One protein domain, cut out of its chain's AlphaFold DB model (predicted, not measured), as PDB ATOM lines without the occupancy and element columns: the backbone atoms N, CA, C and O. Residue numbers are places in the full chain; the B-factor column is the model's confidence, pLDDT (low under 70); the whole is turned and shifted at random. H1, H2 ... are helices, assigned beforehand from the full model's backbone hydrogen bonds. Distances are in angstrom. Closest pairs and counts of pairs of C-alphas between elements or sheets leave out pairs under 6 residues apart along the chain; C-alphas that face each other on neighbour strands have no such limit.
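AT A GLANCE: This is residues 79 to 174 of the 175 residues of an uncharacterized protein of Candidatus Aminicenantes bacterium (UniProt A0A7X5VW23). Five helices make a flat up-and-down bundle: the hairpin H4 and H5 forms the middle, H7 packs along one side of it, and the hairpin H1 and H2 packs on the other side, with H2 splayed away from H5 beyond residues 91 to 95. Short H3 and H6 lie at the same end of the bundle, and residues 102 to 107 stick out. The printed part has 96 residues with seven named helices, H1 to H7, and no named strand: all helix. It is compact, with a radius of gyration of the C-alphas of 12.7 A, and spans 36 by 32 by 17 A.

IN THESE COORDINATES: H1, residues 79 to 88, begins at C-alpha 79 (161.495, 166.451, 201.825). H2 is residues 91 to 104, 20.2 A long, and H3 residues 106 to 109. H4, residues 114 to 130, is 24.4 A long; H5 is residues 134 to 147, 20.1 A. H6 is residues 150 to 153. H7, residues 157 to 172, 22.8 A, ends at C-alpha 172 (147.428, 178.331, 183.087).

HOW THE PARTS SIT: H4 and H5 touch, closest C-alphas Ala 125 and Ala 137 at 4.3 A, opposite ways at a shallow 14 degrees. H7 touches H4, closest C-alphas Ala 159 and Pro 115 at 4.9 A. H2 touches H5 with residues 91 to 95 alone, closest C-alphas Ala 91 and His 136 at 5.2 A. H1 and H7 are apart. In H1, H2, H4, H5 and H7 every O i to N i+4 pair is within hydrogen-bond range; H3 and H6 are too short for one.

THE WHOLE: The farthest C-alphas, Thr 88 and Asp 155, are 36.5 A apart. The printed part has no cut, and its six links are tight. Only residue 79 has pLDDT under 70.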
ATOM      1  N   ARG A  79     162.787 165.945 202.328       67.50
ATOM      2  CA  ARG A  79     161.495 166.451 201.825       67.50
ATOM      3  C   ARG A  79     161.151 167.836 202.377       67.50
ATOM      4  O   ARG A  79     160.742 168.717 201.626       67.50
ATOM      5  N   GLY A  80     161.345 168.053 203.678       70.06
ATOM      6  CA  GLY A  80     161.146 169.369 204.286       70.06
ATOM      7  C   GLY A  80     162.216 170.375 203.861       70.06
ATOM      8  O   GLY A  80     161.915 171.554 203.680       70.06
ATOM      9  N   GLN A  81     163.450 169.914 203.622       74.75
ATOM     10  CA  GLN A  81     164.522 170.750 203.075       74.75
ATOM     11  C   GLN A  81     164.177 171.274 201.683       74.75
ATOM     12  O   GLN A  81     164.373 172.464 201.441       74.75
ATOM     13  N   PHE A  82     163.618 170.443 200.798       77.44
ATOM     14  CA  PHE A  82     163.165 170.881 199.476       77.44
ATOM     15  C   PHE A  82     162.153 172.036 199.570       77.44
ATOM     16  O   PHE A  82     162.361 173.085 198.962       77.44
ATOM     17  N   ILE A  83     161.123 171.906 200.414       74.94
ATOM     18  CA  ILE A  83     160.104 172.956 200.588       74.94
ATOM     19  C   ILE A  83     160.666 174.224 201.220       74.94
ATOM     20  O   ILE A  83     160.328 175.328 200.804       74.94
ATOM     21  N   ARG A  84     161.544 174.116 202.220       78.00
ATOM     22  CA  ARG A  84     162.191 175.311 202.787       78.00
ATOM     23  C   ARG A  84     163.094 176.001 201.766       78.00
ATOM     24  O   ARG A  84     163.112 177.231 201.693       78.00
ATOM     25  N   THR A  85     163.802 175.215 200.962       81.12
ATOM     26  CA  THR A  85     164.692 175.723 199.914       81.12
ATOM     27  C   THR A  85     163.890 176.459 198.850       81.12
ATOM     28  O   THR A  85     164.207 177.605 198.574       81.12
ATOM     29  N   ILE A  86     162.790 175.897 198.346       83.19
ATOM     30  CA  ILE A  86     162.015 176.549 197.279       83.19
ATOM     31  C   ILE A  86     161.302 177.832 197.713       83.19
ATOM     32  O   ILE A  86     161.054 178.720 196.900       83.19
ATOM     33  N   LYS A  87     161.037 177.982 199.015       79.69
ATOM     34  CA  LYS A  87     160.504 179.229 199.576       79.69
ATOM     35  C   LYS A  87     161.533 180.361 199.599       79.69
ATOM     36  O   LYS A  87     161.165 181.529 199.450       79.69
ATOM     37  N   THR A  88     162.806 180.022 199.788       81.88
ATOM     38  CA  THR A  88     163.886 180.979 200.087       81.88
ATOM     39  C   THR A  88     164.886 181.166 198.949       81.88
ATOM     40  O   THR A  88     165.531 182.207 198.878       81.88
ATOM     41  N   LYS A  89     165.000 180.186 198.053       81.50
ATOM     42  CA  LYS A  89     165.950 180.132 196.940       81.50
ATOM     43  C   LYS A  89     165.237 180.128 195.592       81.50
ATOM     44  O   LYS A  89     164.010 180.065 195.517       81.50
ATOM     45  N   SER A  90     166.019 180.173 194.517       83.38
ATOM     46  CA  SER A  90     165.497 180.011 193.159       83.38
ATOM     47  C   SER A  90     164.972 178.586 192.910       83.38
ATOM     48  O   SER A  90     165.363 177.624 193.587       83.38
ATOM     49  N   ALA A  91     164.109 178.421 191.899       85.56
ATOM     50  CA  ALA A  91     163.635 177.097 191.483       85.56
ATOM     51  C   ALA A  91     164.809 176.209 191.044       85.56
ATOM     52  O   ALA A  91     164.900 175.060 191.468       85.56
ATOM     53  N   LYS A  92     165.772 176.772 190.302       87.00
ATOM     54  CA  LYS A  92     166.992 176.081 189.860       87.00
ATOM     55  C   LYS A  92     167.806 175.494 191.017       87.00
ATOM     56  O   LYS A  92     168.186 174.328 190.973       87.00
ATOM     57  N   GLU A  93     168.065 176.274 192.065       86.75
ATOM     58  CA  GLU A  93     168.801 175.779 193.238       86.75
ATOM     59  C   GLU A  93     168.023 174.700 193.996       86.75
ATOM     60  O   GLU A  93     168.616 173.756 194.521       86.75
ATOM     61  N   SER A  94     166.698 174.829 194.042       85.75
ATOM     62  CA  SER A  94     165.817 173.870 194.712       85.75
ATOM     63  C   SER A  94     165.770 172.534 193.972       85.75
ATOM     64  O   SER A  94     165.866 171.482 194.606       85.75
ATOM     65  N   ILE A  95     165.709 172.576 192.638       88.56
ATOM     66  CA  ILE A  95     165.807 171.407 191.757       88.56
ATOM     67  C   ILE A  95     167.158 170.713 191.950       88.56
ATOM     68  O   ILE A  95     167.187 169.525 192.255       88.56
ATOM     69  N   ALA A  96     168.271 171.452 191.900       88.38
ATOM     70  CA  ALA A  96     169.603 170.876 192.103       88.38
ATOM     71  C   ALA A  96     169.766 170.231 193.496       88.38
ATOM     72  O   ALA A  96     170.451 169.220 193.660       88.38
ATOM     73  N   GLY A  97     169.136 170.804 194.527       84.75
ATOM     74  CA  GLY A  97     169.067 170.194 195.856       84.75
ATOM     75  C   GLY A  97     168.279 168.881 195.859       84.75
ATOM     76  O   GLY A  97     168.712 167.905 196.473       84.75
ATOM     77  N   PHE A  98     167.152 168.839 195.146       84.94
ATOM     78  CA  PHE A  98     166.329 167.640 195.002       84.94
ATOM     79  C   PHE A  98     167.017 166.531 194.197       84.94
ATOM     80  O   PHE A  98     166.931 165.361 194.560       84.94
ATOM     81  N   GLU A  99     167.768 166.867 193.154       88.06
ATOM     82  CA  GLU A  99     168.526 165.887 192.368       88.06
ATOM     83  C   GLU A  99     169.544 165.134 193.223       88.06
ATOM     84  O   GLU A  99     169.592 163.904 193.192       88.06
ATOM     85  N   LYS A 100     170.261 165.846 194.098       87.81
ATOM     86  CA  LYS A 100     171.181 165.230 195.069       87.81
ATOM     87  C   LYS A 100     170.472 164.266 196.023       87.81
ATOM     88  O   LYS A 100     171.064 163.285 196.469       87.81
ATOM     89  N   ILE A 101     169.210 164.538 196.360       83.06
ATOM     90  CA  ILE A 101     168.374 163.633 197.159       83.06
ATOM     91  C   ILE A 101     168.047 162.372 196.349       83.06
ATOM     92  O   ILE A 101     168.225 161.258 196.842       83.06
ATOM     93  N   LEU A 102     167.627 162.535 195.094       83.44
ATOM     94  CA  LEU A 102     167.316 161.419 194.200       83.44
ATOM     95  C   LEU A 102     168.532 160.528 193.903       83.44
ATOM     96  O   LEU A 102     168.369 159.320 193.725       83.44
ATOM     97  N   GLU A 103     169.736 161.096 193.844       87.44
ATOM     98  CA  GLU A 103     170.997 160.353 193.705       87.44
ATOM     99  C   GLU A 103     171.293 159.501 194.941       87.44
ATOM    100  O   GLU A 103     171.589 158.313 194.824       87.44
ATOM    101  N   LYS A 104     171.155 160.084 196.138       84.12
ATOM    102  CA  LYS A 104     171.360 159.375 197.410       84.12
ATOM    103  C   LYS A 104     170.290 158.321 197.681       84.12
ATOM    104  O   LYS A 104     170.525 157.392 198.453       84.12
ATOM    105  N   ARG A 105     169.107 158.463 197.077       80.94
ATOM    106  CA  ARG A 105     167.957 157.577 197.290       80.94
ATOM    107  C   ARG A 105     167.332 157.126 195.969       80.94
ATOM    108  O   ARG A 105     166.221 157.544 195.640       80.94
ATOM    109  N   PRO A 106     167.969 156.178 195.258       83.62
ATOM    110  CA  PRO A 106     167.455 155.667 193.989       83.62
ATOM    111  C   PRO A 106     166.035 155.095 194.082       83.62
ATOM    112  O   PRO A 106     165.285 155.147 193.112       83.62
ATOM    113  N   PHE A 107     165.623 154.595 195.257       80.50
ATOM    114  CA  PHE A 107     164.270 154.076 195.462       80.50
ATOM    115  C   PHE A 107     163.172 155.138 195.276       80.50
ATOM    116  O   PHE A 107     162.045 154.781 194.950       80.50
ATOM    117  N   LEU A 108     163.481 156.431 195.442       77.56
ATOM    118  CA  LEU A 108     162.527 157.515 195.190       77.56
ATOM    119  C   LEU A 108     162.151 157.617 193.706       77.56
ATOM    120  O   LEU A 108     161.082 158.114 193.377       77.56
ATOM    121  N   LYS A 109     162.991 157.100 192.801       80.12
ATOM    122  CA  LYS A 109     162.705 157.054 191.361       80.12
ATOM    123  C   LYS A 109     161.798 155.882 190.966       80.12
ATOM    124  O   LYS A 109     161.444 155.765 189.795       80.12
ATOM    125  N   LYS A 110     161.434 155.000 191.907       82.94
ATOM    126  CA  LYS A 110     160.546 153.870 191.620       82.94
ATOM    127  C   LYS A 110     159.142 154.351 191.262       82.94
ATOM    128  O   LYS A 110     158.650 155.335 191.812       82.94
ATOM    129  N   ARG A 111     158.494 153.627 190.347       78.69
ATOM    130  CA  ARG A 111     157.214 154.004 189.728       78.69
ATOM    131  C   ARG A 111     156.114 154.268 190.757       78.69
ATOM    132  O   ARG A 111     155.348 155.205 190.584       78.69
ATOM    133  N   GLU A 112     156.072 153.490 191.832       79.81
ATOM    134  CA  GLU A 112     155.111 153.623 192.926       79.81
ATOM    135  C   GLU A 112     155.329 154.868 193.803       79.81
ATOM    136  O   GLU A 112     154.401 155.320 194.466       79.81
ATOM    137  N   ILE A 113     156.530 155.458 193.790       78.56
ATOM    138  CA  ILE A 113     156.874 156.639 194.598       78.56
ATOM    139  C   ILE A 113     156.700 157.946 193.814       78.56
ATOM    140  O   ILE A 113     156.364 158.979 194.396       78.56
ATOM    141  N   VAL A 114     156.871 157.901 192.489       81.62
ATOM    142  CA  VAL A 114     156.744 159.058 191.585       81.62
ATOM    143  C   VAL A 114     155.471 159.898 191.798       81.62
ATOM    144  O   VAL A 114     155.601 161.119 191.854       81.62
ATOM    145  N   PRO A 115     154.262 159.333 191.991       82.19
ATOM    146  CA  PRO A 115     153.055 160.131 192.229       82.19
ATOM    147  C   PRO A 115     153.165 161.039 193.455       82.19
ATOM    148  O   PRO A 115     152.705 162.180 193.432       82.19
ATOM    149  N   HIS A 116     153.803 160.549 194.522       78.56
ATOM    150  CA  HIS A 116     154.038 161.355 195.712       78.56
ATOM    151  C   HIS A 116     154.980 162.507 195.383       78.56
ATOM    152  O   HIS A 116     154.677 163.640 195.742       78.56
ATOM    153  N   ILE A 117     156.072 162.243 194.657       80.50
ATOM    154  CA  ILE A 117     157.010 163.279 194.196       80.50
ATOM    155  C   ILE A 117     156.286 164.329 193.354       80.50
ATOM    156  O   ILE A 117     156.438 165.514 193.615       80.50
ATOM    157  N   ILE A 118     155.440 163.933 192.406       84.38
ATOM    158  CA  ILE A 118     154.682 164.891 191.591       84.38
ATOM    159  C   ILE A 118     153.789 165.776 192.476       84.38
ATOM    160  O   ILE A 118     153.781 166.990 192.289       84.38
ATOM    161  N   ASN A 119     153.111 165.219 193.488       81.12
ATOM    162  CA  ASN A 119     152.343 166.023 194.449       81.12
ATOM    163  C   ASN A 119     153.228 167.035 195.193       81.12
ATOM    164  O   ASN A 119     152.856 168.199 195.282       81.12
ATOM    165  N   TYR A 120     154.413 166.630 195.668       79.56
ATOM    166  CA  TYR A 120     155.366 167.545 196.317       79.56
ATOM    167  C   TYR A 120     155.671 168.774 195.447       79.56
ATOM    168  O   TYR A 120     155.757 169.894 195.954       79.56
ATOM    169  N   PHE A 121     155.825 168.568 194.141       84.00
ATOM    170  CA  PHE A 121     156.155 169.625 193.192       84.00
ATOM    171  C   PHE A 121     154.940 170.463 192.792       84.00
ATOM    172  O   PHE A 121     155.071 171.678 192.683       84.00
ATOM    173  N   LEU A 122     153.760 169.855 192.634       85.19
ATOM    174  CA  LEU A 122     152.513 170.588 192.396       85.19
ATOM    175  C   LEU A 122     152.192 171.533 193.553       85.19
ATOM    176  O   LEU A 122     151.857 172.692 193.327       85.19
ATOM    177  N   GLU A 123     152.369 171.059 194.783       83.88
ATOM    178  CA  GLU A 123     152.167 171.857 195.991       83.88
ATOM    179  C   GLU A 123     153.172 173.005 196.100       83.88
ATOM    180  O   GLU A 123     152.812 174.140 196.420       83.88
ATOM    181  N   ALA A 124     154.437 172.740 195.777       84.94
ATOM    182  CA  ALA A 124     155.457 173.776 195.735       84.94
ATOM    183  C   ALA A 124     155.192 174.813 194.626       84.94
ATOM    184  O   ALA A 124     155.352 176.008 194.867       84.94
ATOM    185  N   ALA A 125     154.748 174.381 193.443       87.81
ATOM    186  CA  ALA A 125     154.382 175.268 192.342       87.81
ATOM    187  C   ALA A 125     153.159 176.131 192.684       87.81
ATOM    188  O   ALA A 125     153.192 177.333 192.438       87.81
ATOM    189  N   ARG A 126     152.126 175.551 193.317       85.62
ATOM    190  CA  ARG A 126     150.972 176.302 193.840       85.62
ATOM    191  C   ARG A 126     151.424 177.390 194.807       85.62
ATOM    192  O   ARG A 126     151.062 178.546 194.634       85.62
ATOM    193  N   TRP A 127     152.258 177.037 195.787       86.62
ATOM    194  CA  TRP A 127     152.763 178.016 196.750       86.62
ATOM    195  C   TRP A 127     153.553 179.141 196.064       86.62
ATOM    196  O   TRP A 127     153.390 180.305 196.419       86.62
ATOM    197  N   LEU A 128     154.405 178.818 195.084       88.69
ATOM    198  CA  LEU A 128     155.176 179.814 194.330       88.69
ATOM    199  C   LEU A 128     154.269 180.780 193.558       88.69
ATOM    200  O   LEU A 128     154.503 181.986 193.601       88.69
ATOM    201  N   ASP A 129     153.239 180.257 192.899       87.56
ATOM    202  CA  ASP A 129     152.224 181.038 192.189       87.56
ATOM    203  C   ASP A 129     151.485 181.999 193.139       87.56
ATOM    204  O   ASP A 129     151.551 183.220 192.979       87.56
ATOM    205  N   GLU A 130     150.928 181.471 194.235       87.62
ATOM    206  CA  GLU A 130     150.245 182.255 195.279       87.62
ATOM    207  C   GLU A 130     151.143 183.340 195.905       87.62
ATOM    208  O   GLU A 130     150.659 184.369 196.380       87.62
ATOM    209  N   ASN A 131     152.464 183.136 195.892       87.81
ATOM    210  CA  ASN A 131     153.458 184.063 196.437       87.81
ATOM    211  C   ASN A 131     154.145 184.917 195.359       87.81
ATOM    212  O   ASN A 131     155.250 185.419 195.585       87.81
ATOM    213  N   LYS A 132     153.485 185.130 194.211       89.69
ATOM    214  CA  LYS A 132     153.929 186.034 193.133       89.69
ATOM    215  C   LYS A 132     155.280 185.642 192.521       89.69
ATOM    216  O   LYS A 132     156.062 186.505 192.127       89.69
ATOM    217  N   LYS A 133     155.565 184.339 192.441       89.06
ATOM    218  CA  LYS A 133     156.742 183.767 191.764       89.06
ATOM    219  C   LYS A 133     156.335 182.779 190.648       89.06
ATOM    220  O   LYS A 133     156.840 181.652 190.641       89.06
ATOM    221  N   PRO A 134     155.461 183.159 189.695       89.06
ATOM    222  CA  PRO A 134     154.958 182.243 188.664       89.06
ATOM    223  C   PRO A 134     156.073 181.673 187.771       89.06
ATOM    224  O   PRO A 134     156.075 180.476 187.503       89.06
ATOM    225  N   ASP A 135     157.106 182.455 187.435       89.44
ATOM    226  CA  ASP A 135     158.258 181.966 186.654       89.44
ATOM    227  C   ASP A 135     158.965 180.779 187.321       89.44
ATOM    228  O   ASP A 135     159.439 179.850 186.666       89.44
ATOM    229  N   HIS A 136     159.030 180.790 188.655       90.12
ATOM    230  CA  HIS A 136     159.631 179.704 189.422       90.12
ATOM    231  C   HIS A 136     158.726 178.470 189.416       90.12
ATOM    232  O   HIS A 136     159.228 177.349 189.344       90.12
ATOM    233  N   ALA A 137     157.404 178.669 189.474       88.69
ATOM    234  CA  ALA A 137     156.430 177.592 189.354       88.69
ATOM    235  C   ALA A 137     156.524 176.928 187.969       88.69
ATOM    236  O   ALA A 137     156.631 175.706 187.888       88.69
ATOM    237  N   VAL A 138     156.608 177.716 186.893       90.31
ATOM    238  CA  VAL A 138     156.793 177.223 185.517       90.31
ATOM    239  C   VAL A 138     158.090 176.425 185.375       90.31
ATOM    240  O   VAL A 138     158.062 175.319 184.832       90.31
ATOM    241  N   GLN A 139     159.215 176.924 185.905       91.00
ATOM    242  CA  GLN A 139     160.492 176.193 185.893       91.00
ATOM    243  C   GLN A 139     160.375 174.840 186.603       91.00
ATOM    244  O   GLN A 139     160.857 173.821 186.104       91.00
ATOM    245  N   LEU A 140     159.708 174.822 187.757       89.81
ATOM    246  CA  LEU A 140     159.537 173.624 188.564       89.81
ATOM    247  C   LEU A 140     158.660 172.567 187.876       89.81
ATOM    248  O   LEU A 140     159.008 171.385 187.861       89.81
ATOM    249  N   LEU A 141     157.528 172.987 187.308       89.62
ATOM    250  CA  LEU A 141     156.601 172.088 186.620       89.62
ATOM    251  C   LEU A 141     157.192 171.569 185.304       89.62
ATOM    252  O   LEU A 141     157.050 170.384 185.004       89.62
ATOM    253  N   THR A 142     157.914 172.419 184.565       91.19
ATOM    254  CA  THR A 142     158.646 172.015 183.351       91.19
ATOM    255  C   THR A 142     159.658 170.918 183.664       91.19
ATOM    256  O   THR A 142     159.633 169.867 183.026       91.19
ATOM    257  N   TYR A 143     160.469 171.101 184.713       91.25
ATOM    258  CA  TYR A 143     161.426 170.088 185.159       91.25
ATOM    259  C   TYR A 143     160.759 168.730 185.421       91.25
ATOM    260  O   TYR A 143     161.232 167.697 184.950       91.25
ATOM    261  N   ILE A 144     159.630 168.705 186.136       88.75
ATOM    262  CA  ILE A 144     158.932 167.445 186.430       88.75
ATOM    263  C   ILE A 144     158.383 166.785 185.175       88.75
ATOM    264  O   ILE A 144     158.503 165.567 185.044       88.75
ATOM    265  N   LYS A 145     157.815 167.564 184.252       86.81
ATOM    266  CA  LYS A 145     157.318 167.037 182.981       86.81
ATOM    267  C   LYS A 145     158.430 166.341 182.190       86.81
ATOM    268  O   LYS A 145     158.209 165.260 181.651       86.81
ATOM    269  N   GLU A 146     159.618 166.937 182.159       90.19
ATOM    270  CA  GLU A 146     160.786 166.384 181.466       90.19
ATOM    271  C   GLU A 146     161.325 165.119 182.147       90.19
ATOM    272  O   GLU A 146     161.633 164.131 181.477       90.19
ATOM    273  N   GLN A 147     161.415 165.115 183.481       87.31
ATOM    274  CA  GLN A 147     161.936 163.968 184.231       87.31
ATOM    275  C   GLN A 147     160.963 162.782 184.273       87.31
ATOM    276  O   GLN A 147     161.390 161.622 184.279       87.31
ATOM    277  N   TYR A 148     159.657 163.056 184.287       85.81
ATOM    278  CA  TYR A 148     158.601 162.065 184.493       85.81
ATOM    279  C   TYR A 148     157.540 162.123 183.379       85.81
ATOM    280  O   TYR A 148     156.385 162.463 183.641       85.81
ATOM    281  N   PRO A 149     157.898 161.760 182.132       82.06
ATOM    282  CA  PRO A 149     156.988 161.842 180.993       82.06
ATOM    283  C   PRO A 149     155.818 160.860 181.133       82.06
ATOM    284  O   PRO A 149     156.009 159.691 181.488       82.06
ATOM    285  N   MET A 150     154.605 161.333 180.830       79.00
ATOM    286  CA  MET A 150     153.334 160.627 181.056       79.00
ATOM    287  C   MET A 150     153.275 159.255 180.378       79.00
ATOM    288  O   MET A 150     152.702 158.313 180.926       79.00
ATOM    289  N   GLU A 151     153.943 159.100 179.235       82.69
ATOM    290  CA  GLU A 151     154.062 157.854 178.478       82.69
ATOM    291  C   GLU A 151     154.594 156.700 179.330       82.69
ATOM    292  O   GLU A 151     154.111 155.576 179.214       82.69
ATOM    293  N   LYS A 152     155.547 156.979 180.230       82.19
ATOM    294  CA  LYS A 152     156.161 155.967 181.106       82.19
ATOM    295  C   LYS A 152     155.239 155.519 182.241       82.19
ATOM    296  O   LYS A 152     155.524 154.523 182.905       82.19
ATOM    297  N   TYR A 153     154.148 156.245 182.475       81.12
ATOM    298  CA  TYR A 153     153.251 156.042 183.609       81.12
ATOM    299  C   TYR A 153     151.814 155.721 183.197       81.12
ATOM    300  O   TYR A 153     150.979 155.622 184.088       81.12
ATOM    301  N   ARG A 154     151.525 155.491 181.906       77.81
ATOM    302  CA  ARG A 154     150.157 155.303 181.376       77.81
ATOM    303  C   ARG A 154     149.309 154.276 182.136       77.81
ATOM    304  O   ARG A 154     148.146 154.551 182.404       77.81
ATOM    305  N   ASP A 155     149.882 153.150 182.570       80.19
ATOM    306  CA  ASP A 155     149.120 152.130 183.330       80.19
ATOM    307  C   ASP A 155     148.960 152.466 184.824       80.19
ATOM    308  O   ASP A 155     148.363 151.710 185.584       80.19
ATOM    309  N   TYR A 156     149.526 153.583 185.278       75.44
ATOM    310  CA  TYR A 156     149.488 154.019 186.666       75.44
ATOM    311  C   TYR A 156     148.553 155.226 186.789       75.44
ATOM    312  O   TYR A 156     148.978 156.384 186.782       75.44
ATOM    313  N   SER A 157     147.255 154.935 186.890       75.00
ATOM    314  CA  SER A 157     146.160 155.914 186.801       75.00
ATOM    315  C   SER A 157     146.322 157.128 187.722       75.00
ATOM    316  O   SER A 157     145.996 158.246 187.330       75.00
ATOM    317  N   ALA A 158     146.868 156.941 188.925       77.06
ATOM    318  CA  ALA A 158     147.120 158.040 189.851       77.06
ATOM    319  C   ALA A 158     148.229 158.990 189.360       77.06
ATOM    320  O   ALA A 158     148.073 160.200 189.472       77.06
ATOM    321  N   ALA A 159     149.315 158.478 188.772       75.56
ATOM    322  CA  ALA A 159     150.388 159.314 188.220       75.56
ATOM    323  C   ALA A 159     149.900 160.078 186.991       75.56
ATOM    324  O   ALA A 159     150.154 161.272 186.894       75.56
ATOM    325  N   VAL A 160     149.156 159.411 186.098       79.44
ATOM    326  CA  VAL A 160     148.577 160.040 184.899       79.44
ATOM    327  C   VAL A 160     147.695 161.222 185.288       79.44
ATOM    328  O   VAL A 160     147.968 162.333 184.854       79.44
ATOM    329  N   LYS A 161     146.739 161.027 186.207       83.81
ATOM    330  CA  LYS A 161     145.872 162.114 186.699       83.81
ATOM    331  C   LYS A 161     146.657 163.297 187.272       83.81
ATOM    332  O   LYS A 161     146.277 164.452 187.088       83.81
ATOM    333  N   LYS A 162     147.747 163.034 188.003       82.19
ATOM    334  CA  LYS A 162     148.584 164.104 188.574       82.19
ATOM    335  C   LYS A 162     149.423 164.806 187.499       82.19
ATOM    336  O   LYS A 162     149.596 166.016 187.591       82.19
ATOM    337  N   LEU A 163     149.893 164.089 186.477       80.69
ATOM    338  CA  LEU A 163     150.583 164.674 185.322       80.69
ATOM    339  C   LEU A 163     149.633 165.506 184.450       80.69
ATOM    340  O   LEU A 163     150.013 166.588 184.029       80.69
ATOM    341  N   GLU A 164     148.389 165.076 184.245       85.94
ATOM    342  CA  GLU A 164     147.366 165.880 183.558       85.94
ATOM    343  C   GLU A 164     147.105 167.197 184.304       85.94
ATOM    344  O   GLU A 164     147.137 168.272 183.707       85.94
ATOM    345  N   LYS A 165     146.935 167.131 185.635       83.69
ATOM    346  CA  LYS A 165     146.797 168.325 186.484       83.69
ATOM    347  C   LYS A 165     148.022 169.241 186.383       83.69
ATOM    348  O   LYS A 165     147.874 170.461 186.366       83.69
ATOM    349  N   LEU A 166     149.224 168.663 186.312       83.75
ATOM    350  CA  LEU A 166     150.463 169.407 186.098       83.75
ATOM    351  C   LEU A 166     150.460 170.140 184.760       83.75
ATOM    352  O   LEU A 166     150.798 171.320 184.718       83.75
ATOM    353  N   GLU A 167     150.087 169.461 183.677       84.31
ATOM    354  CA  GLU A 167     150.048 170.060 182.344       84.31
ATOM    355  C   GLU A 167     149.023 171.182 182.247       84.31
ATOM    356  O   GLU A 167     149.315 172.217 181.652       84.31
ATOM    357  N   GLN A 168     147.850 170.999 182.853       87.88
ATOM    358  CA  GLN A 168     146.850 172.053 182.943       87.88
ATOM    359  C   GLN A 168     147.406 173.267 183.694       87.88
ATOM    360  O   GLN A 168     147.373 174.374 183.165       87.88
ATOM    361  N   LYS A 169     147.984 173.060 184.884       83.56
ATOM    362  CA  LYS A 169     148.532 174.160 185.686       83.56
ATOM    363  C   LYS A 169     149.690 174.874 184.986       83.56
ATOM    364  O   LYS A 169     149.824 176.084 185.109       83.56
ATOM    365  N   LEU A 170     150.526 174.139 184.254       84.19
ATOM    366  CA  LEU A 170     151.612 174.722 183.471       84.19
ATOM    367  C   LEU A 170     151.075 175.636 182.361       84.19
ATOM    368  O   LEU A 170     151.606 176.727 182.199       84.19
ATOM    369  N   LYS A 171     150.017 175.222 181.648       88.56
ATOM    370  CA  LYS A 171     149.353 176.061 180.636       88.56
ATOM    371  C   LYS A 171     148.767 177.329 181.256       88.56
ATOM    372  O   LYS A 171     149.067 178.412 180.779       88.56
ATOM    373  N   GLU A 172     148.027 177.196 182.359       89.69
ATOM    374  CA  GLU A 172     147.428 178.331 183.087       89.69
ATOM    375  C   GLU A 172     148.460 179.377 183.537       89.69
ATOM    376  O   GLU A 172     148.130 180.549 183.653       89.69
ATOM    377  N   LEU A 173     149.696 178.962 183.828       85.62
ATOM    378  CA  LEU A 173     150.777 179.863 184.250       85.62
ATOM    379  C   LEU A 173     151.553 180.492 183.084       85.62
ATOM    380  O   LEU A 173     152.383 181.369 183.320       85.62
ATOM    381  N   GLN A 174     151.367 179.989 181.863       84.75
ATOM    382  CA  GLN A 174     152.064 180.448 180.658       84.75
ATOM    383  C   GLN A 174     151.199 181.363 179.774       84.75
ATOM    384  O   GLN A 174     151.746 181.987 178.864       84.75
TER     385      GLN A 174